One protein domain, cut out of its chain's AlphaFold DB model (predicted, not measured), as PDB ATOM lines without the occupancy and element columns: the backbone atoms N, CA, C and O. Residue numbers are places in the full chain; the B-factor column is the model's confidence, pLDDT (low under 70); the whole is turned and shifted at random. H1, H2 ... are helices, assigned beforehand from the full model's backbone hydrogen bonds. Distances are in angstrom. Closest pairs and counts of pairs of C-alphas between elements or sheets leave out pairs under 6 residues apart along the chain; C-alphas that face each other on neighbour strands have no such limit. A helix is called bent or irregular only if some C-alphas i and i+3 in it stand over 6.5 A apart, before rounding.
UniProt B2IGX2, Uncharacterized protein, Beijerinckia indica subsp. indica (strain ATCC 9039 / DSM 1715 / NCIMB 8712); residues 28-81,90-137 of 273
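Overview. This is residues 28 to 81 and 90 to 137 of the 273 residues of an uncharacterized protein of Beijerinckia indica subsp. indica (strain ATCC 9039 / DSM 1715 / NCIMB 8712) (UniProt B2IGX2). Two helical hairpins pack together: long, kinked H2 with H1, and H3 with H4. H1, H2 and H3 make an up-and-down bundle whose helices cross at a slant, and H4 packs on H3 and on the first residues of H2, away from H1. The last residues of H2 and the loop after it make one end of the long axis, and the link from H3 to H4 lies at the other. The printed part has 102 residues with four named helices, in the order H1, H2, H3, H4, and no named strand; its class is all helix. It is compact, with a radius of gyration of the C-alphas of 14.8 A, and elongated, spanning 48 by 25 by 19 A.

Along the chain. H2, the longest helix, holds residues 49 to 74 and measures 38.5 A from C-alpha 49 at (177.952, 164.824, 113.724) to C-alpha 74 at (213.404, 157.003, 126.583). It is irregular, with C-alphas 54 and 57 7.2 A apart, and has a kink of 41 degrees near residue 56. H1, residues 28 to 45, is 25.5 A long and begins with C-alpha 28 at (195.012, 148.117, 127.796). H3, residues 93 to 112, is 28.2 A long. H4, residues 116 to 130, is 21.2 A long and ends with C-alpha 130 at (183.280, 173.950, 123.254).

Arrangement. H2 and H3 are the hubs, touching three other helices each. H2 touches H1, its partner in a helical hairpin; the closest C-alphas, of Ala 43 and Phe 52, are 4.9 A apart. These two run opposite ways at a tilt of 37 degrees, only just steep. With residues 56 to 64 alone, H2 touches H3, opposite ways at a steep tilt of 40 degrees; the closest C-alphas, of Leu 60 and Leu 95, are 6.8 A apart. With residues 49 to 53 alone, H2 touches H4, the same way at a steep tilt of 60 degrees; the closest C-alphas, of Ala 49 and Leu 122, are 4.7 A apart. H1 touches H3 with residues 43 to 45 alone, and the closest C-alphas, of Ile 44 and Tyr 106, are 4.7 A apart. H3 and H4 form a helical hairpin and touch at a shallow tilt of 25 degrees, opposite ways, with the C-alphas of Cys 107 and Leu 119 closest at 6.7 A. H1 and H4 are apart. In H1, H3 and H4 every O i to N i+4 pair is within hydrogen-bond range; in H2 18 of 22 are.

Size, cuts and confidence. The two C-alphas farthest apart, of Gly 76 and Gly 114, are 49.2 A apart. Residues 82 to 89 are not printed, and C-alphas 81 and 90 stand 18.6 A apart across this cut, in the link from H2 to H3. The links H1 to H2 and H3 to H4 are tight, with 3 residues each. The mean pLDDT of the printed part is 93.9, and residue 78 alone is under 70.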
ATOM      1  N   THR A  28     196.204 147.293 127.561       73.00
ATOM      2  CA  THR A  28     195.012 148.117 127.796       73.00
ATOM      3  C   THR A  28     195.121 149.511 127.174       73.00
ATOM      4  O   THR A  28     194.213 149.897 126.445       73.00
ATOM      5  N   THR A  29     196.230 150.241 127.357       81.94
ATOM      6  CA  THR A  29     196.352 151.620 126.828       81.94
ATOM      7  C   THR A  29     196.373 151.659 125.299       81.94
ATOM      8  O   THR A  29     195.726 152.506 124.689       81.94
ATOM      9  N   MET A  30     197.084 150.733 124.645       86.81
ATOM     10  CA  MET A  30     197.098 150.689 123.177       86.81
ATOM     11  C   MET A  30     195.727 150.283 122.621       86.81
ATOM     12  O   MET A  30     195.262 150.867 121.647       86.81
ATOM     13  N   SER A  31     195.049 149.333 123.275       88.44
ATOM     14  CA  SER A  31     193.669 148.981 122.930       88.44
ATOM     15  C   SER A  31     192.719 150.173 123.076       88.44
ATOM     16  O   SER A  31     191.828 150.338 122.246       88.44
ATOM     17  N   GLU A  32     192.897 151.010 124.099       92.38
ATOM     18  CA  GLU A  32     192.088 152.214 124.302       92.38
ATOM     19  C   GLU A  32     192.314 153.252 123.191       92.38
ATOM     20  O   GLU A  32     191.347 153.788 122.650       92.38
ATOM     21  N   ILE A  33     193.569 153.495 122.797       93.25
ATOM     22  CA  ILE A  33     193.915 154.394 121.682       93.25
ATOM     23  C   ILE A  33     193.252 153.923 120.384       93.25
ATOM     24  O   ILE A  33     192.608 154.716 119.698       93.25
ATOM     25  N   LEU A  34     193.362 152.627 120.070       94.06
ATOM     26  CA  LEU A  34     192.737 152.042 118.883       94.06
ATOM     27  C   LEU A  34     191.210 152.159 118.929       94.06
ATOM     28  O   LEU A  34     190.590 152.467 117.915       94.06
ATOM     29  N   GLN A  35     190.594 151.980 120.100       95.75
ATOM     30  CA  GLN A  35     189.153 152.152 120.260       95.75
ATOM     31  C   GLN A  35     188.720 153.613 120.063       95.75
ATOM     32  O   GLN A  35     187.692 153.867 119.435       95.75
ATOM     33  N   ARG A  36     189.487 154.578 120.584       96.94
ATOM     34  CA  ARG A  36     189.229 156.015 120.394       96.94
ATOM     35  C   ARG A  36     189.355 156.403 118.914       96.94
ATOM     36  O   ARG A  36     188.459 157.076 118.414       96.94
ATOM     37  N   LYS A  37     190.384 155.906 118.210       97.00
ATOM     38  CA  LYS A  37     190.555 156.070 116.751       97.00
ATOM     39  C   LYS A  37     189.373 155.476 115.975       97.00
ATOM     40  O   LYS A  37     188.719 156.191 115.232       97.00
ATOM     41  N   ALA A  38     188.992 154.230 116.255       97.69
ATOM     42  CA  ALA A  38     187.875 153.577 115.570       97.69
ATOM     43  C   ALA A  38     186.533 154.323 115.727       97.69
ATOM     44  O   ALA A  38     185.733 154.354 114.795       97.69
ATOM     45  N   ARG A  39     186.274 154.941 116.891       98.38
ATOM     46  CA  ARG A  39     185.056 155.747 117.103       98.38
ATOM     47  C   ARG A  39     185.049 157.015 116.253       98.38
ATOM     48  O   ARG A  39     184.015 157.324 115.669       98.38
ATOM     49  N   ILE A  40     186.169 157.742 116.198       98.56
ATOM     50  CA  ILE A  40     186.244 158.962 115.386       98.56
ATOM     51  C   ILE A  40     186.217 158.628 113.886       98.56
ATOM     52  O   ILE A  40     185.536 159.314 113.133       98.56
ATOM     53  N   ASP A  41     186.834 157.518 113.471       98.44
ATOM     54  CA  ASP A  41     186.797 157.028 112.086       98.44
ATOM     55  C   ASP A  41     185.386 156.666 111.638       98.44
ATOM     56  O   ASP A  41     184.943 157.067 110.562       98.44
ATOM     57  N   ALA A  42     184.656 155.929 112.481       98.38
ATOM     58  CA  ALA A  42     183.266 155.584 112.220       98.38
ATOM     59  C   ALA A  42     182.403 156.847 112.099       98.38
ATOM     60  O   ALA A  42     181.635 156.971 111.151       98.38
ATOM     61  N   ALA A  43     182.574 157.812 113.006       98.44
ATOM     62  CA  ALA A  43     181.827 159.063 112.956       98.44
ATOM     63  C   ALA A  43     182.115 159.884 111.685       98.44
ATOM     64  O   ALA A  43     181.190 160.451 111.109       98.44
ATOM     65  N   ILE A  44     183.371 159.921 111.225       98.50
ATOM     66  CA  ILE A  44     183.761 160.591 109.974       98.50
ATOM     67  C   ILE A  44     183.151 159.876 108.768       98.50
ATOM     68  O   ILE A  44     182.472 160.506 107.969       98.50
ATOM     69  N   THR A  45     183.364 158.567 108.646       97.56
ATOM     70  CA  THR A  45     182.920 157.780 107.478       97.56
ATOM     71  C   THR A  45     181.403 157.651 107.363       97.56
ATOM     72  O   THR A  45     180.891 157.437 106.268       97.56
ATOM     73  N   GLN A  46     180.678 157.782 108.476       97.12
ATOM     74  CA  GLN A  46     179.213 157.757 108.518       97.12
ATOM     75  C   GLN A  46     178.593 159.159 108.504       97.12
ATOM     76  O   GLN A  46     177.369 159.268 108.489       97.12
ATOM     77  N   HIS A  47     179.417 160.214 108.520       95.31
ATOM     78  CA  HIS A  47     178.984 161.611 108.607       95.31
ATOM     79  C   HIS A  47     178.074 161.872 109.828       95.31
ATOM     80  O   HIS A  47     177.135 162.662 109.777       95.31
ATOM     81  N   ASP A  48     178.334 161.195 110.953       98.06
ATOM     82  CA  ASP A  48     177.545 161.348 112.179       98.06
ATOM     83  C   ASP A  48     178.136 162.457 113.057       98.06
ATOM     84  O   ASP A  48     179.061 162.241 113.848       98.06
ATOM     85  N   ALA A  49     177.564 163.657 112.937       98.19
ATOM     86  CA  ALA A  49     177.952 164.824 113.724       98.19
ATOM     87  C   ALA A  49     177.931 164.549 115.235       98.19
ATOM     88  O   ALA A  49     178.815 164.998 115.965       98.19
ATOM     89  N   THR A  50     176.937 163.808 115.724       98.38
ATOM     90  CA  THR A  50     176.760 163.571 117.161       98.38
ATOM     91  C   THR A  50     177.836 162.631 117.684       98.38
ATOM     92  O   THR A  50     178.501 162.942 118.679       98.38
ATOM     93  N   ALA A  51     178.055 161.509 116.996       98.31
ATOM     94  CA  ALA A  51     179.129 160.579 117.326       98.31
ATOM     95  C   ALA A  51     180.502 161.262 117.231       98.31
ATOM     96  O   ALA A  51     181.355 161.059 118.099       98.31
ATOM     97  N   PHE A  52     180.691 162.140 116.241       98.62
ATOM     98  CA  PHE A  52     181.924 162.899 116.062       98.62
ATOM     99  C   PHE A  52     182.201 163.810 117.262       98.62
ATOM    100  O   PHE A  52     183.260 163.706 117.887       98.62
ATOM    101  N   VAL A  53     181.239 164.661 117.647       98.25
ATOM    102  CA  VAL A  53     181.391 165.583 118.789       98.25
ATOM    103  C   VAL A  53     181.635 164.821 120.096       98.25
ATOM    104  O   VAL A  53     182.348 165.304 120.980       98.25
ATOM    105  N   GLN A  54     181.064 163.623 120.244       98.00
ATOM    106  CA  GLN A  54     181.308 162.760 121.400       98.00
ATOM    107  C   GLN A  54     182.708 162.133 121.401       98.00
ATOM    108  O   GLN A  54     183.306 162.015 122.474       98.00
ATOM    109  N   ALA A  55     183.238 161.756 120.236       98.12
ATOM    110  CA  ALA A  55     184.520 161.067 120.099       98.12
ATOM    111  C   ALA A  55     185.738 162.009 120.043       98.12
ATOM    112  O   ALA A  55     186.825 161.604 120.460       98.12
ATOM    113  N   LEU A  56     185.571 163.251 119.569       97.88
ATOM    114  CA  LEU A  56     186.678 164.156 119.241       97.88
ATOM    115  C   LEU A  56     187.654 164.383 120.401       97.88
ATOM    116  O   LEU A  56     188.855 164.213 120.219       97.88
ATOM    117  N   LEU A  57     187.165 164.746 121.591       97.06
ATOM    118  CA  LEU A  57     188.053 165.050 122.722       97.06
ATOM    119  C   LEU A  57     188.908 163.833 123.104       97.06
ATOM    120  O   LEU A  57     190.117 163.954 123.290       97.06
ATOM    121  N   GLY A  58     188.290 162.650 123.135       96.81
ATOM    122  CA  GLY A  58     188.999 161.408 123.424       96.81
ATOM    123  C   GLY A  58     190.045 161.070 122.360       96.81
ATOM    124  O   GLY A  58     191.111 160.552 122.696       96.81
ATOM    125  N   TRP A  59     189.772 161.385 121.093       97.44
ATOM    126  CA  TRP A  59     190.751 161.262 120.017       97.44
ATOM    127  C   TRP A  59     191.929 162.230 120.198       97.44
ATOM    128  O   TRP A  59     193.072 161.781 120.181       97.44
ATOM    129  N   LEU A  60     191.674 163.514 120.470       97.38
ATOM    130  CA  LEU A  60     192.727 164.516 120.688       97.38
ATOM    131  C   LEU A  60     193.657 164.146 121.851       97.38
ATOM    132  O   LEU A  60     194.878 164.228 121.717       97.38
ATOM    133  N   GLU A  61     193.090 163.669 122.961       96.69
ATOM    134  CA  GLU A  61     193.835 163.122 124.102       96.69
ATOM    135  C   GLU A  61     194.749 161.958 123.685       96.69
ATOM    136  O   GLU A  61     195.934 161.929 124.020       96.69
ATOM    137  N   ALA A  62     194.216 161.005 122.911       95.38
ATOM    138  CA  ALA A  62     194.980 159.854 122.440       95.38
ATOM    139  C   ALA A  62     196.119 160.268 121.498       95.38
ATOM    140  O   ALA A  62     197.237 159.763 121.627       95.38
ATOM    141  N   THR A  63     195.872 161.203 120.578       94.94
ATOM    142  CA  THR A  63     196.898 161.697 119.654       94.94
ATOM    143  C   THR A  63     197.990 162.477 120.382       94.94
ATOM    144  O   THR A  63     199.170 162.265 120.103       94.94
ATOM    145  N   ALA A  64     197.637 163.343 121.338       94.62
ATOM    146  CA  ALA A  64     198.619 164.051 122.161       94.62
ATOM    147  C   ALA A  64     199.488 163.075 122.963       94.62
ATOM    148  O   ALA A  64     200.714 163.187 122.967       94.62
ATOM    149  N   TYR A  65     198.869 162.055 123.562       93.19
ATOM    150  CA  TYR A  65     199.585 161.013 124.291       93.19
ATOM    151  C   TYR A  65     200.548 160.214 123.397       93.19
ATOM    152  O   TYR A  65     201.691 159.959 123.783       93.19
ATOM    153  N   LEU A  66     200.135 159.858 122.174       91.81
ATOM    154  CA  LEU A  66     201.002 159.167 121.211       91.81
ATOM    155  C   LEU A  66     202.253 159.979 120.851       91.81
ATOM    156  O   LEU A  66     203.316 159.386 120.670       91.81
ATOM    157  N   LYS A  67     202.153 161.313 120.783       90.75
ATOM    158  CA  LYS A  67     203.292 162.193 120.468       90.75
ATOM    159  C   LYS A  67     204.364 162.180 121.562       90.75
ATOM    160  O   LYS A  67     205.547 162.235 121.241       90.75
ATOM    161  N   VAL A  68     203.976 162.071 122.835       90.00
ATOM    162  CA  VAL A  68     204.920 162.070 123.972       90.00
ATOM    163  C   VAL A  68     205.424 160.672 124.345       90.00
ATOM    164  O   VAL A  68     206.436 160.537 125.032       90.00
ATOM    165  N   LEU A  69     204.757 159.616 123.868       88.06
ATOM    166  CA  LEU A  69     205.087 158.225 124.186       88.06
ATOM    167  C   LEU A  69     206.553 157.829 123.900       88.06
ATOM    168  O   LEU A  69     207.129 157.120 124.731       88.06
ATOM    169  N   PRO A  70     207.193 158.261 122.790       87.94
ATOM    170  CA  PRO A  70     208.606 157.971 122.548       87.94
ATOM    171  C   PRO A  70     209.530 158.552 123.624       87.94
ATOM    172  O   PRO A  70     210.470 157.881 124.041       87.94
ATOM    173  N   GLU A  71     209.249 159.764 124.107       87.12
ATOM    174  CA  GLU A  71     210.048 160.418 125.150       87.12
ATOM    175  C   GLU A  71     209.846 159.752 126.512       87.12
ATOM    176  O   GLU A  71     210.818 159.466 127.209       87.12
ATOM    177  N   LEU A  72     208.606 159.391 126.859       85.38
ATOM    178  CA  LEU A  72     208.328 158.610 128.070       85.38
ATOM    179  C   LEU A  72     209.110 157.290 128.073       85.38
ATOM    180  O   LEU A  72     209.724 156.929 129.078       85.38
ATOM    181  N   HIS A  73     209.151 156.608 126.925       84.44
ATOM    182  CA  HIS A  73     209.900 155.366 126.781       84.44
ATOM    183  C   HIS A  73     211.412 155.578 126.960       84.44
ATOM    184  O   HIS A  73     212.050 154.795 127.663       84.44
ATOM    185  N   LYS A  74     211.984 156.649 126.390       86.50
ATOM    186  CA  LYS A  74     213.404 157.003 126.583       86.50
ATOM    187  C   LYS A  74     213.743 157.269 128.050       86.50
ATOM    188  O   LYS A  74     214.819 156.890 128.499       86.50
ATOM    189  N   LEU A  75     212.824 157.881 128.796       86.81
ATOM    190  CA  LEU A  75     212.982 158.170 130.225       86.81
ATOM    191  C   LEU A  75     212.757 156.944 131.128       86.81
ATOM    192  O   LEU A  75     212.812 157.065 132.349       86.81
ATOM    193  N   GLY A  76     212.475 155.766 130.559       81.94
ATOM    194  CA  GLY A  76     212.139 154.564 131.326       81.94
ATOM    195  C   GLY A  76     210.806 154.675 132.075       81.94
ATOM    196  O   GLY A  76     210.512 153.840 132.932       81.94
ATOM    197  N   LEU A  77     209.994 155.687 131.757       76.06
ATOM    198  CA  LEU A  77     208.665 155.860 132.321       76.06
ATOM    199  C   LEU A  77     207.711 154.882 131.626       76.06
ATOM    200  O   LEU A  77     207.658 154.782 130.398       76.06
ATOM    201  N   GLY A  78     206.966 154.119 132.426       67.50
ATOM    202  CA  GLY A  78     205.972 153.179 131.916       67.50
ATOM    203  C   GLY A  78     204.834 153.882 131.170       67.50
ATOM    204  O   GLY A  78     204.584 155.073 131.349       67.50
ATOM    205  N   LYS A  79     204.095 153.121 130.355       71.31
ATOM    206  CA  LYS A  79     202.869 153.612 129.713       71.31
ATOM    207  C   LYS A  79     201.804 153.846 130.790       71.31
ATOM    208  O   LYS A  79     201.260 152.887 131.331       71.31
ATOM    209  N   GLY A  80     201.570 155.110 131.136       77.81
ATOM    210  CA  GLY A  80     200.500 155.530 132.045       77.81
ATOM    211  C   GLY A  80     199.118 155.581 131.372       77.81
ATOM    212  O   GLY A  80     199.011 155.280 130.179       77.81
ATOM    213  N   PRO A  81     198.065 155.967 132.115       87.00
ATOM    214  CA  PRO A  81     196.764 156.279 131.522       87.00
ATOM    215  C   PRO A  81     196.881 157.446 130.531       87.00
ATOM    216  O   PRO A  81     197.785 158.276 130.653       87.00
ATOM    217  N   LEU A  90     193.702 172.538 124.935       91.19
ATOM    218  CA  LEU A  90     192.918 172.677 123.699       91.19
ATOM    219  C   LEU A  90     193.258 173.933 122.876       91.19
ATOM    220  O   LEU A  90     192.861 174.026 121.712       91.19
ATOM    221  N   ARG A  91     193.980 174.901 123.454       90.00
ATOM    222  CA  ARG A  91     194.455 176.101 122.752       90.00
ATOM    223  C   ARG A  91     195.850 175.931 122.159       90.00
ATOM    224  O   ARG A  91     196.244 176.784 121.364       90.00
ATOM    225  N   GLU A  92     196.574 174.867 122.504       93.38
ATOM    226  CA  GLU A  92     197.889 174.595 121.932       93.38
ATOM    227  C   GLU A  92     197.802 174.371 120.423       93.38
ATOM    228  O   GLU A  92     196.964 173.616 119.926       93.38
ATOM    229  N   GLU A  93     198.722 174.985 119.683       93.50
ATOM    230  CA  GLU A  93     198.748 174.936 118.221       93.50
ATOM    231  C   GLU A  93     198.776 173.497 117.686       93.50
ATOM    232  O   GLU A  93     198.025 173.147 116.780       93.50
ATOM    233  N   SER A  94     199.576 172.614 118.291       92.94
ATOM    234  CA  SER A  94     199.711 171.230 117.822       92.94
ATOM    235  C   SER A  94     198.418 170.409 117.958       92.94
ATOM    236  O   SER A  94     198.149 169.523 117.135       92.94
ATOM    237  N   LEU A  95     197.617 170.704 118.985       94.50
ATOM    238  CA  LEU A  95     196.308 170.107 119.225       94.50
ATOM    239  C   LEU A  95     195.260 170.720 118.303       94.50
ATOM    240  O   LEU A  95     194.476 169.979 117.714       94.50
ATOM    241  N   ARG A  96     195.306 172.041 118.099       95.25
ATOM    242  CA  ARG A  96     194.440 172.731 117.136       95.25
ATOM    243  C   ARG A  96     194.638 172.207 115.721       95.25
ATOM    244  O   ARG A  96     193.656 171.806 115.117       95.25
ATOM    245  N   ASN A  97     195.879 172.047 115.265       95.75
ATOM    246  CA  ASN A  97     196.188 171.463 113.955       95.75
ATOM    247  C   ASN A  97     195.645 170.030 113.815       95.75
ATOM    248  O   ASN A  97     195.170 169.634 112.755       95.75
ATOM    249  N   THR A  98     195.680 169.244 114.898       97.31
ATOM    250  CA  THR A  98     195.123 167.879 114.911       97.31
ATOM    251  C   THR A  98     193.591 167.910 114.858       97.31
ATOM    252  O   THR A  98     192.971 167.103 114.162       97.31
ATOM    253  N   ALA A  99     192.966 168.852 115.566       97.88
ATOM    254  CA  ALA A  99     191.523 169.049 115.545       97.88
ATOM    255  C   ALA A  99     191.033 169.576 114.188       97.88
ATOM    256  O   ALA A  99     190.043 169.063 113.675       97.88
ATOM    257  N   ASP A 100     191.739 170.533 113.584       97.88
ATOM    258  CA  ASP A 100     191.451 171.053 112.245       97.88
ATOM    259  C   ASP A 100     191.588 169.945 111.193       97.88
ATOM    260  O   ASP A 100     190.703 169.800 110.355       97.88
ATOM    261  N   ASP A 101     192.603 169.076 111.282       98.25
ATOM    262  CA  ASP A 101     192.696 167.905 110.401       98.25
ATOM    263  C   ASP A 101     191.520 166.934 110.568       98.25
ATOM    264  O   ASP A 101     190.935 166.488 109.583       98.25
ATOM    265  N   THR A 102     191.134 166.661 111.814       98.56
ATOM    266  CA  THR A 102     190.024 165.751 112.132       98.56
ATOM    267  C   THR A 102     188.679 166.299 111.653       98.56
ATOM    268  O   THR A 102     187.870 165.569 111.082       98.56
ATOM    269  N   VAL A 103     188.431 167.597 111.846       98.50
ATOM    270  CA  VAL A 103     187.204 168.251 111.378       98.50
ATOM    271  C   VAL A 103     187.194 168.387 109.859       98.50
ATOM    272  O   VAL A 103     186.166 168.122 109.245       98.50
ATOM    273  N   MET A 104     188.326 168.713 109.227       98.50
ATOM    274  CA  MET A 104     188.424 168.740 107.766       98.50
ATOM    275  C   MET A 104     188.125 167.361 107.163       98.50
ATOM    276  O   MET A 104     187.420 167.281 106.163       98.50
ATOM    277  N   ALA A 105     188.587 166.272 107.788       98.62
ATOM    278  CA  ALA A 105     188.257 164.916 107.354       98.62
ATOM    279  C   ALA A 105     186.740 164.653 107.373       98.62
ATOM    280  O   ALA A 105     186.190 164.173 106.380       98.62
ATOM    281  N   TYR A 106     186.047 165.042 108.448       98.69
ATOM    282  CA  TYR A 106     184.582 164.989 108.495       98.69
ATOM    283  C   TYR A 106     183.950 165.829 107.378       98.69
ATOM    284  O   TYR A 106     183.072 165.347 106.664       98.69
ATOM    285  N   CYS A 107     184.412 167.069 107.193       98.44
ATOM    286  CA  CYS A 107     183.890 167.968 106.167       98.44
ATOM    287  C   CYS A 107     184.073 167.404 104.753       98.44
ATOM    288  O   CYS A 107     183.186 167.577 103.923       98.44
ATOM    289  N   ILE A 108     185.196 166.741 104.462       98.56
ATOM    290  CA  ILE A 108     185.418 166.070 103.176       98.56
ATOM    291  C   ILE A 108     184.389 164.956 103.005       98.56
ATOM    292  O   ILE A 108     183.674 164.941 102.009       98.56
ATOM    293  N   ALA A 109     184.283 164.054 103.981       98.38
ATOM    294  CA  ALA A 109     183.384 162.909 103.909       98.38
ATOM    295  C   ALA A 109     181.920 163.352 103.688       98.38
ATOM    296  O   ALA A 109     181.292 162.966 102.698       98.38
ATOM    297  N   ALA A 110     181.423 164.276 104.520       97.81
ATOM    298  CA  ALA A 110     180.067 164.806 104.410       97.81
ATOM    299  C   ALA A 110     179.819 165.537 103.075       97.81
ATOM    300  O   ALA A 110     178.769 165.355 102.462       97.81
ATOM    301  N   ALA A 111     180.786 166.307 102.564       97.44
ATOM    302  CA  ALA A 111     180.645 167.008 101.285       97.44
ATOM    303  C   ALA A 111     180.549 166.048 100.093       97.44
ATOM    304  O   ALA A 111     179.728 166.259  99.201       97.44
ATOM    305  N   LEU A 112     181.361 164.986 100.073       97.19
ATOM    306  CA  LEU A 112     181.324 163.978  99.006       97.19
ATOM    307  C   LEU A 112     179.996 163.209  98.991       97.19
ATOM    308  O   LEU A 112     179.564 162.764  97.927       97.19
ATOM    309  N   ALA A 113     179.335 163.099 100.147       95.94
ATOM    310  CA  ALA A 113     177.987 162.554 100.286       95.94
ATOM    311  C   ALA A 113     176.862 163.585 100.058       95.94
ATOM    312  O   ALA A 113     175.689 163.210 100.050       95.94
ATOM    313  N   GLY A 114     177.188 164.868  99.874       95.19
ATOM    314  CA  GLY A 114     176.204 165.950  99.758       95.19
ATOM    315  C   GLY A 114     175.455 166.266 101.061       95.19
ATOM    316  O   GLY A 114     174.388 166.879 101.022       95.19
ATOM    317  N   ASP A 115     175.986 165.868 102.219       96.19
ATOM    318  CA  ASP A 115     175.340 166.019 103.527       96.19
ATOM    319  C   ASP A 115     175.616 167.391 104.164       96.19
ATOM    320  O   ASP A 115     176.329 167.542 105.160       96.19
ATOM    321  N   LYS A 116     175.030 168.437 103.572       95.75
ATOM    322  CA  LYS A 116     175.058 169.784 104.160       95.75
ATOM    323  C   LYS A 116     174.420 169.845 105.565       95.75
ATOM    324  O   LYS A 116     175.016 170.489 106.433       95.75
ATOM    325  N   PRO A 117     173.263 169.205 105.834       96.19
ATOM    326  CA  PRO A 117     172.685 169.186 107.178       96.19
ATOM    327  C   PRO A 117     173.637 168.618 108.237       96.19
ATOM    328  O   PRO A 117     173.693 169.154 109.345       96.19
ATOM    329  N   GLY A 118     174.423 167.591 107.898       95.56
ATOM    330  CA  GLY A 118     175.456 167.030 108.766       95.56
ATOM    331  C   GLY A 118     176.556 168.031 109.131       95.56
ATOM    332  O   GLY A 118     176.959 168.089 110.295       95.56
ATOM    333  N   LEU A 119     177.015 168.863 108.186       95.88
ATOM    334  CA  LEU A 119     177.969 169.948 108.470       95.88
ATOM    335  C   LEU A 119     177.365 171.003 109.406       95.88
ATOM    336  O   LEU A 119     177.996 171.397 110.392       95.88
ATOM    337  N   ASP A 120     176.146 171.455 109.109       96.62
ATOM    338  CA  ASP A 120     175.467 172.483 109.903       96.62
ATOM    339  C   ASP A 120     175.229 171.975 111.345       96.62
ATOM    340  O   ASP A 120     175.467 172.695 112.322       96.62
ATOM    341  N   ALA A 121     174.854 170.697 111.492       97.62
ATOM    342  CA  ALA A 121     174.705 170.028 112.781       97.62
ATOM    343  C   ALA A 121     176.036 169.905 113.537       97.62
ATOM    344  O   ALA A 121     176.073 170.190 114.738       97.62
ATOM    345  N   LEU A 122     177.126 169.529 112.858       98.00
ATOM    346  CA  LEU A 122     178.457 169.475 113.463       98.00
ATOM    347  C   LEU A 122     178.845 170.844 114.027       98.00
ATOM    348  O   LEU A 122     179.201 170.946 115.203       98.00
ATOM    349  N   HIS A 123     178.748 171.899 113.213       97.44
ATOM    350  CA  HIS A 123     179.122 173.251 113.621       97.44
ATOM    351  C   HIS A 123     178.313 173.726 114.837       97.44
ATOM    352  O   HIS A 123     178.883 174.249 115.802       97.44
ATOM    353  N   ALA A 124     176.997 173.492 114.835       97.88
ATOM    354  CA  ALA A 124     176.120 173.856 115.944       97.88
ATOM    355  C   ALA A 124     176.462 173.090 117.236       97.88
ATOM    356  O   ALA A 124     176.562 173.693 118.309       97.88
ATOM    357  N   GLN A 125     176.675 171.773 117.151       98.31
ATOM    358  CA  GLN A 125     176.995 170.939 118.314       98.31
ATOM    359  C   GLN A 125     178.379 171.256 118.894       98.31
ATOM    360  O   GLN A 125     178.520 171.374 120.113       98.31
ATOM    361  N   MET A 126     179.381 171.451 118.035       97.56
ATOM    362  CA  MET A 126     180.732 171.850 118.434       97.56
ATOM    363  C   MET A 126     180.727 173.214 119.130       97.56
ATOM    364  O   MET A 126     181.258 173.338 120.234       97.56
ATOM    365  N   SER A 127     180.042 174.203 118.543       97.19
ATOM    366  CA  SER A 127     179.909 175.545 119.123       97.19
ATOM    367  C   SER A 127     179.212 175.522 120.480       97.19
ATOM    368  O   SER A 127     179.622 176.213 121.408       97.19
ATOM    369  N   ARG A 128     178.173 174.690 120.628       97.44
ATOM    370  CA  ARG A 128     177.462 174.517 121.900       97.44
ATOM    371  C   ARG A 128     178.330 173.854 122.969       97.44
ATOM    372  O   ARG A 128     178.217 174.216 124.136       97.44
ATOM    373  N   ARG A 129     179.148 172.865 122.596       95.31
ATOM    374  CA  ARG A 129     179.949 172.077 123.545       95.31
ATOM    375  C   ARG A 129     181.232 172.781 123.980       95.31
ATOM    376  O   ARG A 129     181.591 172.695 125.147       95.31
ATOM    377  N   PHE A 130     181.925 173.427 123.049       93.25
ATOM    378  CA  PHE A 130     183.280 173.950 123.254       93.25
ATOM    379  C   PHE A 130     183.367 175.479 123.107       93.25
ATOM    380  O   PHE A 130     184.446 176.052 123.247       93.25
ATOM    381  N   GLY A 131     182.247 176.149 122.825       93.94
ATOM    382  CA  GLY A 131     182.206 177.576 122.512       93.94
ATOM    383  C   GLY A 131     182.501 177.873 121.034       93.94
ATOM    384  O   GLY A 131     182.854 176.978 120.271       93.94
ATOM    385  N   PRO A 132     182.370 179.139 120.599       91.19
ATOM    386  CA  PRO A 132     182.460 179.524 119.184       91.19
ATOM    387  C   PRO A 132     183.860 179.360 118.568       91.19
ATOM    388  O   PRO A 132     183.984 179.264 117.352       91.19
ATOM    389  N   LEU A 133     184.912 179.314 119.390       91.56
ATOM    390  CA  LEU A 133     186.306 179.128 118.965       91.56
ATOM    391  C   LEU A 133     186.805 177.718 119.306       91.56
ATOM    392  O   LEU A 133     187.893 177.540 119.852       91.56
ATOM    393  N   TYR A 134     185.974 176.714 119.031       94.75
ATOM    394  CA  TYR A 134     186.265 175.320 119.348       94.75
ATOM    395  C   TYR A 134     187.480 174.770 118.569       94.75
ATOM    396  O   TYR A 134     187.794 175.266 117.480       94.75
ATOM    397  N   PRO A 135     188.156 173.715 119.070       94.75
ATOM    398  CA  PRO A 135     189.209 173.020 118.325       94.75
ATOM    399  C   PRO A 135     188.654 172.430 117.023       94.75
ATOM    400  O   PRO A 135     187.725 171.625 117.066       94.75
ATOM    401  N   GLY A 136     189.202 172.828 115.873       95.94
ATOM    402  CA  GLY A 136     188.663 172.451 114.562       95.94
ATOM    403  C   GLY A 136     187.764 173.507 113.903       95.94
ATOM    404  O   GLY A 136     187.221 173.280 112.822       95.94
ATOM    405  N   SER A 137     187.548 174.660 114.549       96.12
ATOM    406  CA  SER A 137     186.714 175.741 113.996       96.12
ATOM    407  C   SER A 137     187.292 176.364 112.722       96.12
ATOM    408  O   SER A 137     186.510 176.815 111.886       96.12
TER     409      SER A 137